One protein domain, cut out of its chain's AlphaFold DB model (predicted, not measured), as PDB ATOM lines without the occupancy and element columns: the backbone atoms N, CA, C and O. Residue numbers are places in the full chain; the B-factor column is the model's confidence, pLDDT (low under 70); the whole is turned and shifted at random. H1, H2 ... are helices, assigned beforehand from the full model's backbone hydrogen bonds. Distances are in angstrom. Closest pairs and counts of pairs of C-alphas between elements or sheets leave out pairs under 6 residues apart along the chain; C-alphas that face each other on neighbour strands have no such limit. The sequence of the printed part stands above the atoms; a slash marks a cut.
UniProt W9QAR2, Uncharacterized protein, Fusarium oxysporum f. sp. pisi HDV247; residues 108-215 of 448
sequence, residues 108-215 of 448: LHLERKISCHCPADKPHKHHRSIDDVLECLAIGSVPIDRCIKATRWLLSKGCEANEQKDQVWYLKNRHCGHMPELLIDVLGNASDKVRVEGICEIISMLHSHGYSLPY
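Overview. This is residues 108 to 215 of the 448 residues of an uncharacterized protein of Fusarium oxysporum f. sp. pisi HDV247 (UniProt W9QAR2). Two helical hairpins, H1 with H2 and H4 with H5, pack side by side as a bundle of four nearly aligned helices, in the order H1, H2, H5, H4 round it. The short H3 is set off from the bundle, and residues 108 to 128 form a long opening stretch that folds back on itself. The 108 printed residues hold five named helices, H1 to H5 in chain order, and no named strand; the class is all helix, with under half of the residues, 52, in named elements. The whole is compact, with a radius of gyration of the C-alphas of 12.9 A and spans of 36 by 28 by 26 A.

Along the chain. Residues 108 to 128 have no named element, but residues 112 to 113 pair antiparallel with residues 126 to 127. H1, residues 129 to 139, begins at C-alpha 129 (378.297, 290.710, 318.429) and is 16.1 A long. H2, residues 144 to 156, is 18.3 A long. H3 is residues 168 to 171, 5.4 A, and H4 is residues 182 to 189, 10.6 A. H5, residues 193 to 208, is the longest at 22.4 A and ends at C-alpha 208 (360.008, 286.107, 320.913).

Arrangement. H1 and H2 form a hairpin and touch at a shallow tilt of 17 degrees, opposite ways; their closest C-alphas, of Val 133 and Cys 147, are 6.3 A apart. H2 and H5 touch at 7 degrees, a shallow tilt, the same way, closest at the C-alphas of Ile 148 and Ile 202, 6.0 A. H4 and H5 form a hairpin at a shallow tilt of 26 degrees, opposite ways; H5 touches H4 with residues 196 to 203 alone, closest at the C-alphas of Leu 187 and Val 196, 6.1 A. H1 and H4 touch at a shallow tilt of 13 degrees, the same way, closest at the C-alphas of Ala 138 and Val 186, 5.9 A. H1 and H5 are near each other, with 5 pairs of C-alphas within 10 A, while H2 and H4 are apart. H3 touches no helix. In H2, H4 and H5 every O i to N i+4 pair is within hydrogen-bond range, in H1 6 of 7 are, and H3 is too short for such a pair.

Size, cuts and confidence. The farthest C-alphas, of Arg 174 and Lys 193, are 36.4 A apart. The printed part has no cut, and the link from H2 to H3, 11 residues, is long. The mean pLDDT of the printed part is 86.4; residues 115, 119 to 122, 172 and 174 to 175 are under 70.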
ATOM      1  N   LEU A 108     376.760 293.960 312.031       80.94
ATOM      2  CA  LEU A 108     376.265 293.236 313.218       80.94
ATOM      3  C   LEU A 108     376.649 291.749 313.236       80.94
ATOM      4  O   LEU A 108     376.559 291.092 314.271       80.94
ATOM      5  N   HIS A 109     377.091 291.222 312.094       75.31
ATOM      6  CA  HIS A 109     377.634 289.870 311.946       75.31
ATOM      7  C   HIS A 109     379.165 289.890 311.869       75.31
ATOM      8  O   HIS A 109     379.764 289.032 311.224       75.31
ATOM      9  N   LEU A 110     379.810 290.907 312.451       72.38
ATOM     10  CA  LEU A 110     381.264 290.996 312.427       72.38
ATOM     11  C   LEU A 110     381.858 289.833 313.225       72.38
ATOM     12  O   LEU A 110     381.686 289.749 314.439       72.38
ATOM     13  N   GLU A 111     382.567 288.950 312.532       76.69
ATOM     14  CA  GLU A 111     383.283 287.849 313.155       76.69
ATOM     15  C   GLU A 111     384.684 288.311 313.550       76.69
ATOM     16  O   GLU A 111     385.510 288.675 312.706       76.69
ATOM     17  N   ARG A 112     384.980 288.275 314.849       75.19
ATOM     18  CA  ARG A 112     386.327 288.554 315.349       75.19
ATOM     19  C   ARG A 112     386.993 287.269 315.794       75.19
ATOM     20  O   ARG A 112     386.493 286.592 316.686       75.19
ATOM     21  N   LYS A 113     388.169 286.975 315.236       74.75
ATOM     22  CA  LYS A 113     389.019 285.885 315.724       74.75
ATOM     23  C   LYS A 113     389.512 286.207 317.132       74.75
ATOM     24  O   LYS A 113     390.204 287.209 317.329       74.75
ATOM     25  N   ILE A 114     389.165 285.366 318.099       71.69
ATOM     26  CA  ILE A 114     389.518 285.568 319.507       71.69
ATOM     27  C   ILE A 114     389.865 284.242 320.193       71.69
ATOM     28  O   ILE A 114     389.585 283.169 319.667       71.69
ATOM     29  N   SER A 115     390.460 284.322 321.387       68.38
ATOM     30  CA  SER A 115     390.405 283.227 322.360       68.38
ATOM     31  C   SER A 115     389.110 283.389 323.149       68.38
ATOM     32  O   SER A 115     389.008 284.298 323.972       68.38
ATOM     33  N   CYS A 116     388.116 282.570 322.826       72.56
ATOM     34  CA  CYS A 116     386.831 282.510 323.512       72.56
ATOM     35  C   CYS A 116     386.988 281.896 324.914       72.56
ATOM     36  O   CYS A 116     387.668 280.878 325.061       72.56
ATOM     37  N   HIS A 117     386.348 282.495 325.922       73.12
ATOM     38  CA  HIS A 117     386.217 281.949 327.279       73.12
ATOM     39  C   HIS A 117     384.776 281.524 327.592       73.12
ATOM     40  O   HIS A 117     384.466 281.208 328.743       73.12
ATOM     41  N   CYS A 118     383.884 281.503 326.593       72.00
ATOM     42  CA  CYS A 118     382.560 280.924 326.765       72.00
ATOM     43  C   CYS A 118     382.713 279.460 327.201       72.00
ATOM     44  O   CYS A 118     383.532 278.735 326.630       72.00
ATOM     45  N   PRO A 119     381.899 278.985 328.153       65.00
ATOM     46  CA  PRO A 119     381.902 277.593 328.585       65.00
ATOM     47  C   PRO A 119     381.220 276.665 327.558       65.00
ATOM     48  O   PRO A 119     380.459 275.779 327.941       65.00
ATOM     49  N   ALA A 120     381.475 276.865 326.262       61.84
ATOM     50  CA  ALA A 120     380.994 276.020 325.173       61.84
ATOM     51  C   ALA A 120     381.882 274.774 324.999       61.84
ATOM     52  O   ALA A 120     383.076 274.797 325.304       61.84
ATOM     53  N   ASP A 121     381.309 273.692 324.463       59.47
ATOM     54  CA  ASP A 121     381.991 272.408 324.209       59.47
ATOM     55  C   ASP A 121     383.244 272.564 323.354       59.47
ATOM     56  O   ASP A 121     384.246 271.864 323.530       59.47
ATOM     57  N   LYS A 122     383.167 273.480 322.391       67.50
ATOM     58  CA  LYS A 122     384.296 273.910 321.588       67.50
ATOM     59  C   LYS A 122     384.459 275.410 321.755       67.50
ATOM     60  O   LYS A 122     383.499 276.135 321.492       67.50
ATOM     61  N   PRO A 123     385.669 275.879 322.107       70.56
ATOM     62  CA  PRO A 123     385.964 277.298 322.088       70.56
ATOM     63  C   PRO A 123     385.612 277.860 320.716       70.56
ATOM     64  O   PRO A 123     386.073 277.334 319.694       70.56
ATOM     65  N   HIS A 124     384.804 278.915 320.704       75.19
ATOM     66  CA  HIS A 124     384.489 279.623 319.474       75.19
ATOM     67  C   HIS A 124     385.785 280.103 318.836       75.19
ATOM     68  O   HIS A 124     386.659 280.669 319.504       75.19
ATOM     69  N   LYS A 125     385.922 279.890 317.526       75.88
ATOM     70  CA  LYS A 125     387.054 280.469 316.787       75.88
ATOM     71  C   LYS A 125     386.834 281.954 316.526       75.88
ATOM     72  O   LYS A 125     387.806 282.701 316.382       75.88
ATOM     73  N   HIS A 126     385.567 282.363 316.475       83.06
ATOM     74  CA  HIS A 126     385.151 283.729 316.216       83.06
ATOM     75  C   HIS A 126     383.948 284.096 317.084       83.06
ATOM     76  O   HIS A 126     383.084 283.261 317.317       83.06
ATOM     77  N   HIS A 127     383.867 285.345 317.531       84.81
ATOM     78  CA  HIS A 127     382.655 285.885 318.155       84.81
ATOM     79  C   HIS A 127     381.923 286.797 317.177       84.81
ATOM     80  O   HIS A 127     382.564 287.641 316.545       84.81
ATOM     81  N   ARG A 128     380.598 286.632 317.084       87.88
ATOM     82  CA  ARG A 128     379.673 287.654 316.581       87.88
ATOM     83  C   ARG A 128     379.328 288.600 317.731       87.88
ATOM     84  O   ARG A 128     379.618 288.320 318.896       87.88
ATOM     85  N   SER A 129     378.642 289.699 317.425       90.62
ATOM     86  CA  SER A 129     378.297 290.710 318.429       90.62
ATOM     87  C   SER A 129     377.476 290.163 319.601       90.62
ATOM     88  O   SER A 129     377.719 290.547 320.742       90.62
ATOM     89  N   ILE A 130     376.541 289.242 319.342       91.38
ATOM     90  CA  ILE A 130     375.764 288.594 320.406       91.38
ATOM     91  C   ILE A 130     376.633 287.701 321.296       91.38
ATOM     92  O   ILE A 130     376.443 287.681 322.508       91.38
ATOM     93  N   ASP A 131     377.630 287.025 320.724       89.38
ATOM     94  CA  ASP A 131     378.467 286.072 321.452       89.38
ATOM     95  C   ASP A 131     379.396 286.794 322.444       89.38
ATOM     96  O   ASP A 131     379.617 286.286 323.539       89.38
ATOM     97  N   ASP A 132     379.864 288.011 322.125       89.94
ATOM     98  CA  ASP A 132     380.601 288.869 323.073       89.94
ATOM     99  C   ASP A 132     379.740 289.214 324.313       89.94
ATOM    100  O   ASP A 132     380.237 289.205 325.442       89.94
ATOM    101  N   VAL A 133     378.438 289.486 324.136       93.19
ATOM    102  CA  VAL A 133     377.517 289.780 325.254       93.19
ATOM    103  C   VAL A 133     377.203 288.514 326.056       93.19
ATOM    104  O   VAL A 133     377.188 288.552 327.289       93.19
ATOM    105  N   LEU A 134     376.987 287.383 325.376       91.94
ATOM    106  CA  LEU A 134     376.725 286.095 326.020       91.94
ATOM    107  C   LEU A 134     377.951 285.544 326.763       91.94
ATOM    108  O   LEU A 134     377.792 284.913 327.805       91.94
ATOM    109  N   GLU A 135     379.169 285.831 326.299       90.06
ATOM    110  CA  GLU A 135     380.403 285.547 327.041       90.06
ATOM    111  C   GLU A 135     380.423 286.307 328.373       90.06
ATOM    112  O   GLU A 135     380.671 285.716 329.425       90.06
ATOM    113  N   CYS A 136     380.096 287.605 328.351       90.88
ATOM    114  CA  CYS A 136     380.026 288.425 329.562       90.88
ATOM    115  C   CYS A 136     378.964 287.913 330.533       90.88
ATOM    116  O   CYS A 136     379.206 287.848 331.742       90.88
ATOM    117  N   LEU A 137     377.809 287.506 329.995       92.12
ATOM    118  CA  LEU A 137     376.760 286.852 330.762       92.12
ATOM    119  C   LEU A 137     377.302 285.586 331.423       92.12
ATOM    120  O   LEU A 137     377.178 285.457 332.635       92.12
ATOM    121  N   ALA A 138     377.937 284.688 330.668       88.75
ATOM    122  CA  ALA A 138     378.425 283.406 331.166       88.75
ATOM    123  C   ALA A 138     379.501 283.549 332.250       88.75
ATOM    124  O   ALA A 138     379.426 282.882 333.278       88.75
ATOM    125  N   ILE A 139     380.458 284.457 332.048       88.44
ATOM    126  CA  ILE A 139     381.529 284.747 333.015       88.44
ATOM    127  C   ILE A 139     380.981 285.500 334.237       88.44
ATOM    128  O   ILE A 139     381.539 285.402 335.326       88.44
ATOM    129  N   GLY A 140     379.894 286.260 334.071       88.38
ATOM    130  CA  GLY A 140     379.394 287.167 335.103       88.38
ATOM    131  C   GLY A 140     380.286 288.396 335.290       88.38
ATOM    132  O   GLY A 140     380.320 288.970 336.374       88.38
ATOM    133  N   SER A 141     381.017 288.805 334.247       89.44
ATOM    134  CA  SER A 141     381.916 289.970 334.287       89.44
ATOM    135  C   SER A 141     381.173 291.309 334.305       89.44
ATOM    136  O   SER A 141     381.765 292.340 334.626       89.44
ATOM    137  N   VAL A 142     379.886 291.305 333.953       92.38
ATOM    138  CA  VAL A 142     379.034 292.489 333.849       92.38
ATOM    139  C   VAL A 142     377.690 292.222 334.549       92.38
ATOM    140  O   VAL A 142     377.206 291.086 334.508       92.38
ATOM    141  N   PRO A 143     377.065 293.234 335.187       94.38
ATOM    142  CA  PRO A 143     375.720 293.111 335.746       94.38
ATOM    143  C   PRO A 143     374.681 292.610 334.736       94.38
ATOM    144  O   PRO A 143     374.680 293.011 333.569       94.38
ATOM    145  N   ILE A 144     373.754 291.772 335.214       95.69
ATOM    146  CA  ILE A 144     372.725 291.135 334.383       95.69
ATOM    147  C   ILE A 144     371.834 292.153 333.653       95.69
ATOM    148  O   ILE A 144     371.486 291.937 332.494       95.69
ATOM    149  N   ASP A 145     371.542 293.307 334.266       96.62
ATOM    150  CA  ASP A 145     370.716 294.362 333.663       96.62
ATOM    151  C   ASP A 145     371.349 294.950 332.393       96.62
ATOM    152  O   ASP A 145     370.646 295.294 331.440       96.62
ATOM    153  N   ARG A 146     372.684 295.037 332.353       96.44
ATOM    154  CA  ARG A 146     373.408 295.503 331.169       96.44
ATOM    155  C   ARG A 146     373.384 294.454 330.070       96.44
ATOM    156  O   ARG A 146     373.139 294.815 328.924       96.44
ATOM    157  N   CYS A 147     373.561 293.176 330.411       96.88
ATOM    158  CA  CYS A 147     373.418 292.079 329.453       96.88
ATOM    159  C   CYS A 147     372.021 292.082 328.818       96.88
ATOM    160  O   CYS A 147     371.918 292.072 327.596       96.88
ATOM    161  N   ILE A 148     370.957 292.218 329.619       97.81
ATOM    162  CA  ILE A 148     369.572 292.331 329.131       97.81
ATOM    163  C   ILE A 148     369.429 293.493 328.139       97.81
ATOM    164  O   ILE A 148     368.927 293.312 327.027       97.81
ATOM    165  N   LYS A 149     369.887 294.697 328.512       98.00
ATOM    166  CA  LYS A 149     369.789 295.892 327.653       98.00
ATOM    167  C   LYS A 149     370.592 295.735 326.359       98.00
ATOM    168  O   LYS A 149     370.093 296.102 325.298       98.00
ATOM    169  N   ALA A 150     371.802 295.183 326.430       97.25
ATOM    170  CA  ALA A 150     372.658 294.967 325.268       97.25
ATOM    171  C   ALA A 150     372.085 293.912 324.318       97.25
ATOM    172  O   ALA A 150     372.042 294.144 323.111       97.25
ATOM    173  N   THR A 151     371.567 292.798 324.844       97.31
ATOM    174  CA  THR A 151     370.878 291.786 324.034       97.31
ATOM    175  C   THR A 151     369.644 292.372 323.355       97.31
ATOM    176  O   THR A 151     369.490 292.217 322.145       97.31
ATOM    177  N   ARG A 152     368.802 293.114 324.087       97.69
ATOM    178  CA  ARG A 152     367.637 293.806 323.515       97.69
ATOM    179  C   ARG A 152     368.038 294.746 322.383       97.69
ATOM    180  O   ARG A 152     367.404 294.749 321.330       97.69
ATOM    181  N   TRP A 153     369.095 295.527 322.591       97.38
ATOM    182  CA  TRP A 153     369.616 296.429 321.573       97.38
ATOM    183  C   TRP A 153     370.056 295.660 320.321       97.38
ATOM    184  O   TRP A 153     369.619 295.993 319.224       97.38
ATOM    185  N   LEU A 154     370.839 294.587 320.474       95.88
ATOM    186  CA  LEU A 154     371.315 293.775 319.348       95.88
ATOM    187  C   LEU A 154     370.167 293.158 318.543       95.88
ATOM    188  O   LEU A 154     370.166 293.245 317.313       95.88
ATOM    189  N   LEU A 155     369.173 292.592 319.227       95.44
ATOM    190  CA  LEU A 155     367.988 292.023 318.588       95.44
ATOM    191  C   LEU A 155     367.180 293.094 317.840       95.44
ATOM    192  O   LEU A 155     366.794 292.875 316.695       95.44
ATOM    193  N   SER A 156     367.030 294.295 318.417       95.19
ATOM    194  CA  SER A 156     366.334 295.421 317.764       95.19
ATOM    195  C   SER A 156     367.000 295.894 316.466       95.19
ATOM    196  O   SER A 156     366.339 296.481 315.612       95.19
ATOM    197  N   LYS A 157     368.302 295.630 316.300       93.56
ATOM    198  CA  LYS A 157     369.056 295.938 315.078       93.56
ATOM    199  C   LYS A 157     369.110 294.757 314.093       93.56
ATOM    200  O   LYS A 157     369.730 294.886 313.044       93.56
ATOM    201  N   GLY A 158     368.469 293.626 314.405       90.50
ATOM    202  CA  GLY A 158     368.432 292.436 313.548       90.50
ATOM    203  C   GLY A 158     369.673 291.543 313.644       90.50
ATOM    204  O   GLY A 158     369.989 290.838 312.689       90.50
ATOM    205  N   CYS A 159     370.405 291.580 314.764       91.31
ATOM    206  CA  CYS A 159     371.542 290.685 314.982       91.31
ATOM    207  C   CYS A 159     371.077 289.220 315.076       91.31
ATOM    208  O   CYS A 159     370.113 288.911 315.774       91.31
ATOM    209  N   GLU A 160     371.784 288.316 314.394       89.62
ATOM    210  CA  GLU A 160     371.491 286.883 314.435       89.62
ATOM    211  C   GLU A 160     371.943 286.286 315.777       89.62
ATOM    212  O   GLU A 160     373.120 286.375 316.130       89.62
ATOM    213  N   ALA A 161     371.010 285.662 316.501       91.62
ATOM    214  CA  ALA A 161     371.219 285.130 317.848       91.62
ATOM    215  C   ALA A 161     370.931 283.622 317.980       91.62
ATOM    216  O   ALA A 161     370.584 283.164 319.063       91.62
ATOM    217  N   ASN A 162     371.059 282.848 316.900       90.56
ATOM    218  CA  ASN A 162     371.041 281.379 316.944       90.56
ATOM    219  C   ASN A 162     372.400 280.805 317.379       90.56
ATOM    220  O   ASN A 162     373.400 281.521 317.437       90.56
ATOM    221  N   GLU A 163     372.451 279.501 317.644       87.00
ATOM    222  CA  GLU A 163     373.701 278.782 317.909       87.00
ATOM    223  C   GLU A 163     374.729 278.945 316.772       87.00
ATOM    224  O   GLU A 163     374.381 278.954 315.587       87.00
ATOM    225  N   GLN A 164     376.015 279.059 317.120       82.88
ATOM    226  CA  GLN A 164     377.068 279.270 316.124       82.88
ATOM    227  C   GLN A 164     377.308 278.035 315.236       82.88
ATOM    228  O   GLN A 164     377.313 276.887 315.683       82.88
ATOM    229  N   LYS A 165     377.609 278.275 313.952       80.75
ATOM    230  CA  LYS A 165     377.844 277.221 312.942       80.75
ATOM    231  C   LYS A 165     379.081 276.357 313.184       80.75
ATOM    232  O   LYS A 165     379.178 275.273 312.614       80.75
ATOM    233  N   ASP A 166     380.044 276.829 313.970       76.81
ATOM    234  CA  ASP A 166     381.249 276.069 314.314       76.81
ATOM    235  C   ASP A 166     381.050 275.144 315.531       76.81
ATOM    236  O   ASP A 166     381.944 274.345 315.846       76.81
ATOM    237  N   GLN A 167     379.865 275.187 316.155       77.88
ATOM    238  CA  GLN A 167     379.497 274.305 317.252       77.88
ATOM    239  C   GLN A 167     379.248 272.869 316.809       77.88
ATOM    240  O   GLN A 167     378.966 272.542 315.654       77.88
ATOM    241  N   VAL A 168     379.374 271.979 317.788       73.12
ATOM    242  CA  VAL A 168     379.311 270.528 317.619       73.12
ATOM    243  C   VAL A 168     378.010 270.078 316.960       73.12
ATOM    244  O   VAL A 168     378.044 269.163 316.132       73.12
ATOM    245  N   TRP A 169     376.896 270.744 317.264       72.88
ATOM    246  CA  TRP A 169     375.600 270.490 316.648       72.88
ATOM    247  C   TRP A 169     375.670 270.435 315.115       72.88
ATOM    248  O   TRP A 169     375.188 269.485 314.489       72.88
ATOM    249  N   TYR A 170     376.353 271.401 314.501       73.62
ATOM    250  CA  TYR A 170     376.469 271.534 313.049       73.62
ATOM    251  C   TYR A 170     377.361 270.476 312.384       73.62
ATOM    252  O   TYR A 170     377.345 270.338 311.161       73.62
ATOM    253  N   LEU A 171     378.093 269.659 313.153       73.88
ATOM    254  CA  LEU A 171     378.804 268.501 312.592       73.88
ATOM    255  C   LEU A 171     377.839 267.461 312.010       73.88
ATOM    256  O   LEU A 171     378.216 266.698 311.122       73.88
ATOM    257  N   LYS A 172     376.615 267.397 312.544       69.62
ATOM    258  CA  LYS A 172     375.598 266.408 312.162       69.62
ATOM    259  C   LYS A 172     374.340 267.062 311.591       69.62
ATOM    260  O   LYS A 172     373.610 266.416 310.839       69.62
ATOM    261  N   ASN A 173     374.125 268.342 311.888       71.81
ATOM    262  CA  ASN A 173     372.935 269.101 311.530       71.81
ATOM    263  C   ASN A 173     373.224 270.171 310.480       71.81
ATOM    264  O   ASN A 173     374.217 270.883 310.560       71.81
ATOM    265  N   ARG A 174     372.331 270.305 309.494       66.69
ATOM    266  CA  ARG A 174     372.448 271.330 308.437       66.69
ATOM    267  C   ARG A 174     371.709 272.628 308.760       66.69
ATOM    268  O   ARG A 174     371.964 273.645 308.121       66.69
ATOM    269  N   HIS A 175     370.819 272.592 309.745       66.81
ATOM    270  CA  HIS A 175     370.018 273.726 310.184       66.81
ATOM    271  C   HIS A 175     370.083 273.828 311.708       66.81
ATOM    272  O   HIS A 175     370.061 272.810 312.399       66.81
ATOM    273  N   CYS A 176     370.162 275.056 312.212       70.00
ATOM    274  CA  CYS A 176     369.927 275.371 313.613       70.00
ATOM    275  C   CYS A 176     369.150 276.684 313.684       70.00
ATOM    276  O   CYS A 176     369.630 277.727 313.231       70.00
ATOM    277  N   GLY A 177     367.927 276.594 314.199       80.31
ATOM    278  CA  GLY A 177     367.091 277.746 314.528       80.31
ATOM    279  C   GLY A 177     367.015 278.013 316.030       80.31
ATOM    280  O   GLY A 177     366.310 278.930 316.432       80.31
ATOM    281  N   HIS A 178     367.701 277.219 316.861       88.88
ATOM    282  CA  HIS A 178     367.640 277.394 318.305       88.88
ATOM    283  C   HIS A 178     368.647 278.440 318.793       88.88
ATOM    284  O   HIS A 178     369.693 278.668 318.179       88.88
ATOM    285  N   MET A 179     368.320 279.072 319.916       92.88
ATOM    286  CA  MET A 179     369.224 279.954 320.648       92.88
ATOM    287  C   MET A 179     370.450 279.190 321.184       92.88
ATOM    288  O   MET A 179     370.375 277.966 321.334       92.88
ATOM    289  N   PRO A 180     371.557 279.879 321.511       90.06
ATOM    290  CA  PRO A 180     372.754 279.253 322.050       90.06
ATOM    291  C   PRO A 180     372.478 278.414 323.299       90.06
ATOM    292  O   PRO A 180     371.901 278.899 324.276       90.06
ATOM    293  N   GLU A 181     372.959 277.172 323.294       87.38
ATOM    294  CA  GLU A 181     372.875 276.235 324.421       87.38
ATOM    295  C   GLU A 181     373.531 276.803 325.680       87.38
ATOM    296  O   GLU A 181     373.089 276.536 326.799       87.38
ATOM    297  N   LEU A 182     374.523 277.679 325.496       87.50
ATOM    298  CA  LEU A 182     375.168 278.437 326.560       87.50
ATOM    299  C   LEU A 182     374.165 279.069 327.540       87.50
ATOM    300  O   LEU A 182     374.432 279.104 328.738       87.50
ATOM    301  N   LEU A 183     373.010 279.547 327.067       92.44
ATOM    302  CA  LEU A 183     371.993 280.147 327.935       92.44
ATOM    303  C   LEU A 183     371.403 279.138 328.926       92.44
ATOM    304  O   LEU A 183     371.218 279.473 330.094       92.44
ATOM    305  N   ILE A 184     371.154 277.904 328.484       92.06
ATOM    306  CA  ILE A 184     370.621 276.830 329.333       92.06
ATOM    307  C   ILE A 184     371.694 276.334 330.302       92.06
ATOM    308  O   ILE A 184     371.405 276.109 331.476       92.06
ATOM    309  N   ASP A 185     372.939 276.236 329.838       86.50
ATOM    310  CA  ASP A 185     374.090 275.898 330.676       86.50
ATOM    311  C   ASP A 185     374.306 276.929 331.789       86.50
ATOM    312  O   ASP A 185     374.504 276.572 332.951       86.50
ATOM    313  N   VAL A 186     374.269 278.222 331.459       89.56
ATOM    314  CA  VAL A 186     374.449 279.298 332.443       89.56
ATOM    315  C   VAL A 186     373.257 279.359 333.392       89.56
ATOM    316  O   VAL A 186     373.469 279.514 334.593       89.56
ATOM    317  N   LEU A 187     372.030 279.178 332.894       92.44
ATOM    318  CA  LEU A 187     370.830 279.108 333.728       92.44
ATOM    319  C   LEU A 187     370.912 277.953 334.730       92.44
ATOM    320  O   LEU A 187     370.653 278.152 335.909       92.44
ATOM    321  N   GLY A 188     371.315 276.765 334.277       87.69
ATOM    322  CA  GLY A 188     371.366 275.579 335.125       87.69
ATOM    323  C   GLY A 188     372.494 275.577 336.169       87.69
ATOM    324  O   GLY A 188     372.452 274.796 337.121       87.69
ATOM    325  N   ASN A 189     373.488 276.456 336.002       84.06
ATOM    326  CA  ASN A 189     374.561 276.698 336.972       84.06
ATOM    327  C   ASN A 189     374.339 277.973 337.808       84.06
ATOM    328  O   ASN A 189     375.102 278.237 338.738       84.06
ATOM    329  N   ALA A 190     373.328 278.782 337.486       85.00
ATOM    330  CA  ALA A 190     372.968 279.955 338.265       85.00
ATOM    331  C   ALA A 190     372.043 279.550 339.418       85.00
ATOM    332  O   ALA A 190     371.123 278.760 339.246       85.00
ATOM    333  N   SER A 191     372.279 280.114 340.598       80.81
ATOM    334  CA  SER A 191     371.392 279.958 341.759       80.81
ATOM    335  C   SER A 191     371.016 281.294 342.406       80.81
ATOM    336  O   SER A 191     370.174 281.345 343.290       80.81
ATOM    337  N   ASP A 192     371.589 282.407 341.946       89.50
ATOM    338  CA  ASP A 192     371.141 283.736 342.361       89.50
ATOM    339  C   ASP A 192     369.819 284.094 341.669       89.50
ATOM    340  O   ASP A 192     369.731 284.046 340.442       89.50
ATOM    341  N   LYS A 193     368.804 284.480 342.449       89.06
ATOM    342  CA  LYS A 193     367.445 284.735 341.946       89.06
ATOM    343  C   LYS A 193     367.412 285.832 340.878       89.06
ATOM    344  O   LYS A 193     366.830 285.627 339.818       89.06
ATOM    345  N   VAL A 194     368.086 286.958 341.122       92.00
ATOM    346  CA  VAL A 194     368.113 288.105 340.193       92.00
ATOM    347  C   VAL A 194     368.785 287.717 338.878       92.00
ATOM    348  O   VAL A 194     368.309 288.047 337.791       92.00
ATOM    349  N   ARG A 195     369.893 286.978 338.960       93.38
ATOM    350  CA  ARG A 195     370.609 286.470 337.792       93.38
ATOM    351  C   ARG A 195     369.786 285.449 337.013       93.38
ATOM    352  O   ARG A 195     369.754 285.535 335.790       93.38
ATOM    353  N   VAL A 196     369.132 284.509 337.694       94.50
ATOM    354  CA  VAL A 196     368.263 283.496 337.081       94.50
ATOM    355  C   VAL A 196     367.109 284.162 336.331       94.50
ATOM    356  O   VAL A 196     366.922 283.888 335.147       94.50
ATOM    357  N   GLU A 197     366.392 285.090 336.972       95.00
ATOM    358  CA  GLU A 197     365.301 285.846 336.345       95.00
ATOM    359  C   GLU A 197     365.786 286.610 335.108       95.00
ATOM    360  O   GLU A 197     365.164 286.533 334.048       95.00
ATOM    361  N   GLY A 198     366.941 287.273 335.197       96.31
ATOM    362  CA  GLY A 198     367.497 288.004 334.064       96.31
ATOM    363  C   GLY A 198     367.983 287.118 332.909       96.31
ATOM    364  O   GLY A 198     367.847 287.500 331.747       96.31
ATOM    365  N   ILE A 199     368.505 285.915 333.185       97.00
ATOM    366  CA  ILE A 199     368.826 284.934 332.132       97.00
ATOM    367  C   ILE A 199     367.536 284.457 331.453       97.00
ATOM    368  O   ILE A 199     367.478 284.391 330.225       97.00
ATOM    369  N   CYS A 200     366.488 284.171 332.226       97.31
ATOM    370  CA  CYS A 200     365.189 283.790 331.682       97.31
ATOM    371  C   CYS A 200     364.539 284.922 330.859       97.31
ATOM    372  O   CYS A 200     363.896 284.636 329.848       97.31
ATOM    373  N   GLU A 201     364.746 286.194 331.217       97.44
ATOM    374  CA  GLU A 201     364.331 287.343 330.397       97.44
ATOM    375  C   GLU A 201     365.064 287.355 329.048       97.44
ATOM    376  O   GLU A 201     364.432 287.510 328.003       97.44
ATOM    377  N   ILE A 202     366.382 287.126 329.044       97.75
ATOM    378  CA  ILE A 202     367.174 287.012 327.810       97.75
ATOM    379  C   ILE A 202     366.647 285.875 326.930       97.75
ATOM    380  O   ILE A 202     366.385 286.091 325.748       97.75
ATOM    381  N   ILE A 203     366.434 284.691 327.504       97.81
ATOM    382  CA  ILE A 203     365.863 283.537 326.799       97.81
ATOM    383  C   ILE A 203     364.500 283.885 326.187       97.81
ATOM    384  O   ILE A 203     364.271 283.621 325.009       97.81
ATOM    385  N   SER A 204     363.617 284.521 326.958       96.94
ATOM    386  CA  SER A 204     362.279 284.913 326.496       96.94
ATOM    387  C   SER A 204     362.349 285.939 325.359       96.94
ATOM    388  O   SER A 204     361.597 285.852 324.389       96.94
ATOM    389  N   MET A 205     363.297 286.884 325.424       96.81
ATOM    390  CA  MET A 205     363.546 287.824 324.328       96.81
ATOM    391  C   MET A 205     363.976 287.092 323.056       96.81
ATOM    392  O   MET A 205     363.407 287.357 322.000       96.81
ATOM    393  N   LEU A 206     364.924 286.156 323.135       96.31
ATOM    394  CA  LEU A 206     365.352 285.384 321.965       96.31
ATOM    395  C   LEU A 206     364.200 284.542 321.401       96.31
ATOM    396  O   LEU A 206     363.973 284.549 320.192       96.31
ATOM    397  N   HIS A 207     363.425 283.895 322.271       95.38
ATOM    398  CA  HIS A 207     362.247 283.122 321.880       95.38
ATOM    399  C   HIS A 207     361.227 283.968 321.109       95.38
ATOM    400  O   HIS A 207     360.835 283.603 320.002       95.38
ATOM    401  N   SER A 208     360.911 285.170 321.603       94.62
ATOM    402  CA  SER A 208     360.008 286.107 320.913       94.62
ATOM    403  C   SER A 208     360.519 286.594 319.546       94.62
ATOM    404  O   SER A 208     359.723 287.016 318.711       94.62
ATOM    405  N   HIS A 209     361.831 286.506 319.292       94.31
ATOM    406  CA  HIS A 209     362.450 286.816 317.996       94.31
ATOM    407  C   HIS A 209     362.550 285.589 317.069       94.31
ATOM    408  O   HIS A 209     363.166 285.670 316.008       94.31
ATOM    409  N   GLY A 210     361.929 284.463 317.438       92.38
ATOM    410  CA  GLY A 210     361.854 283.252 316.618       92.38
ATOM    411  C   GLY A 210     362.997 282.259 316.835       92.38
ATOM    412  O   GLY A 210     363.136 281.329 316.041       92.38
ATOM    413  N   TYR A 211     363.813 282.431 317.880       93.31
ATOM    414  CA  TYR A 211     364.850 281.465 318.239       93.31
ATOM    415  C   TYR A 211     364.297 280.424 319.215       93.31
ATOM    416  O   TYR A 211     364.055 280.726 320.383       93.31
ATOM    417  N   SER A 212     364.134 279.183 318.758       93.19
ATOM    418  CA  SER A 212     363.663 278.076 319.600       93.19
ATOM    419  C   SER A 212     364.604 277.804 320.777       93.19
ATOM    420  O   SER A 212     365.804 278.075 320.715       93.19
ATOM    421  N   LEU A 213     364.092 277.204 321.850       93.50
ATOM    422  CA  LEU A 213     364.951 276.607 322.881       93.50
ATOM    423  C   LEU A 213     365.764 275.453 322.270       93.50
ATOM    424  O   LEU A 213     365.295 274.842 321.317       93.50
ATOM    425  N   PRO A 214     366.959 275.102 322.760       89.19
ATOM    426  CA  PRO A 214     367.626 273.886 322.297       89.19
ATOM    427  C   PRO A 214     366.817 272.655 322.725       89.19
ATOM    428  O   PRO A 214     366.440 272.530 323.887       89.19
ATOM    429  N   TYR A 215     366.540 271.728 321.802       85.50
ATOM    430  CA  TYR A 215     365.799 270.509 322.147       85.50
ATOM    431  C   TYR A 215     366.639 269.593 323.050       85.50
ATOM    432  O   TYR A 215     366.181 269.136 324.096       85.50
TER     433      TYR A 215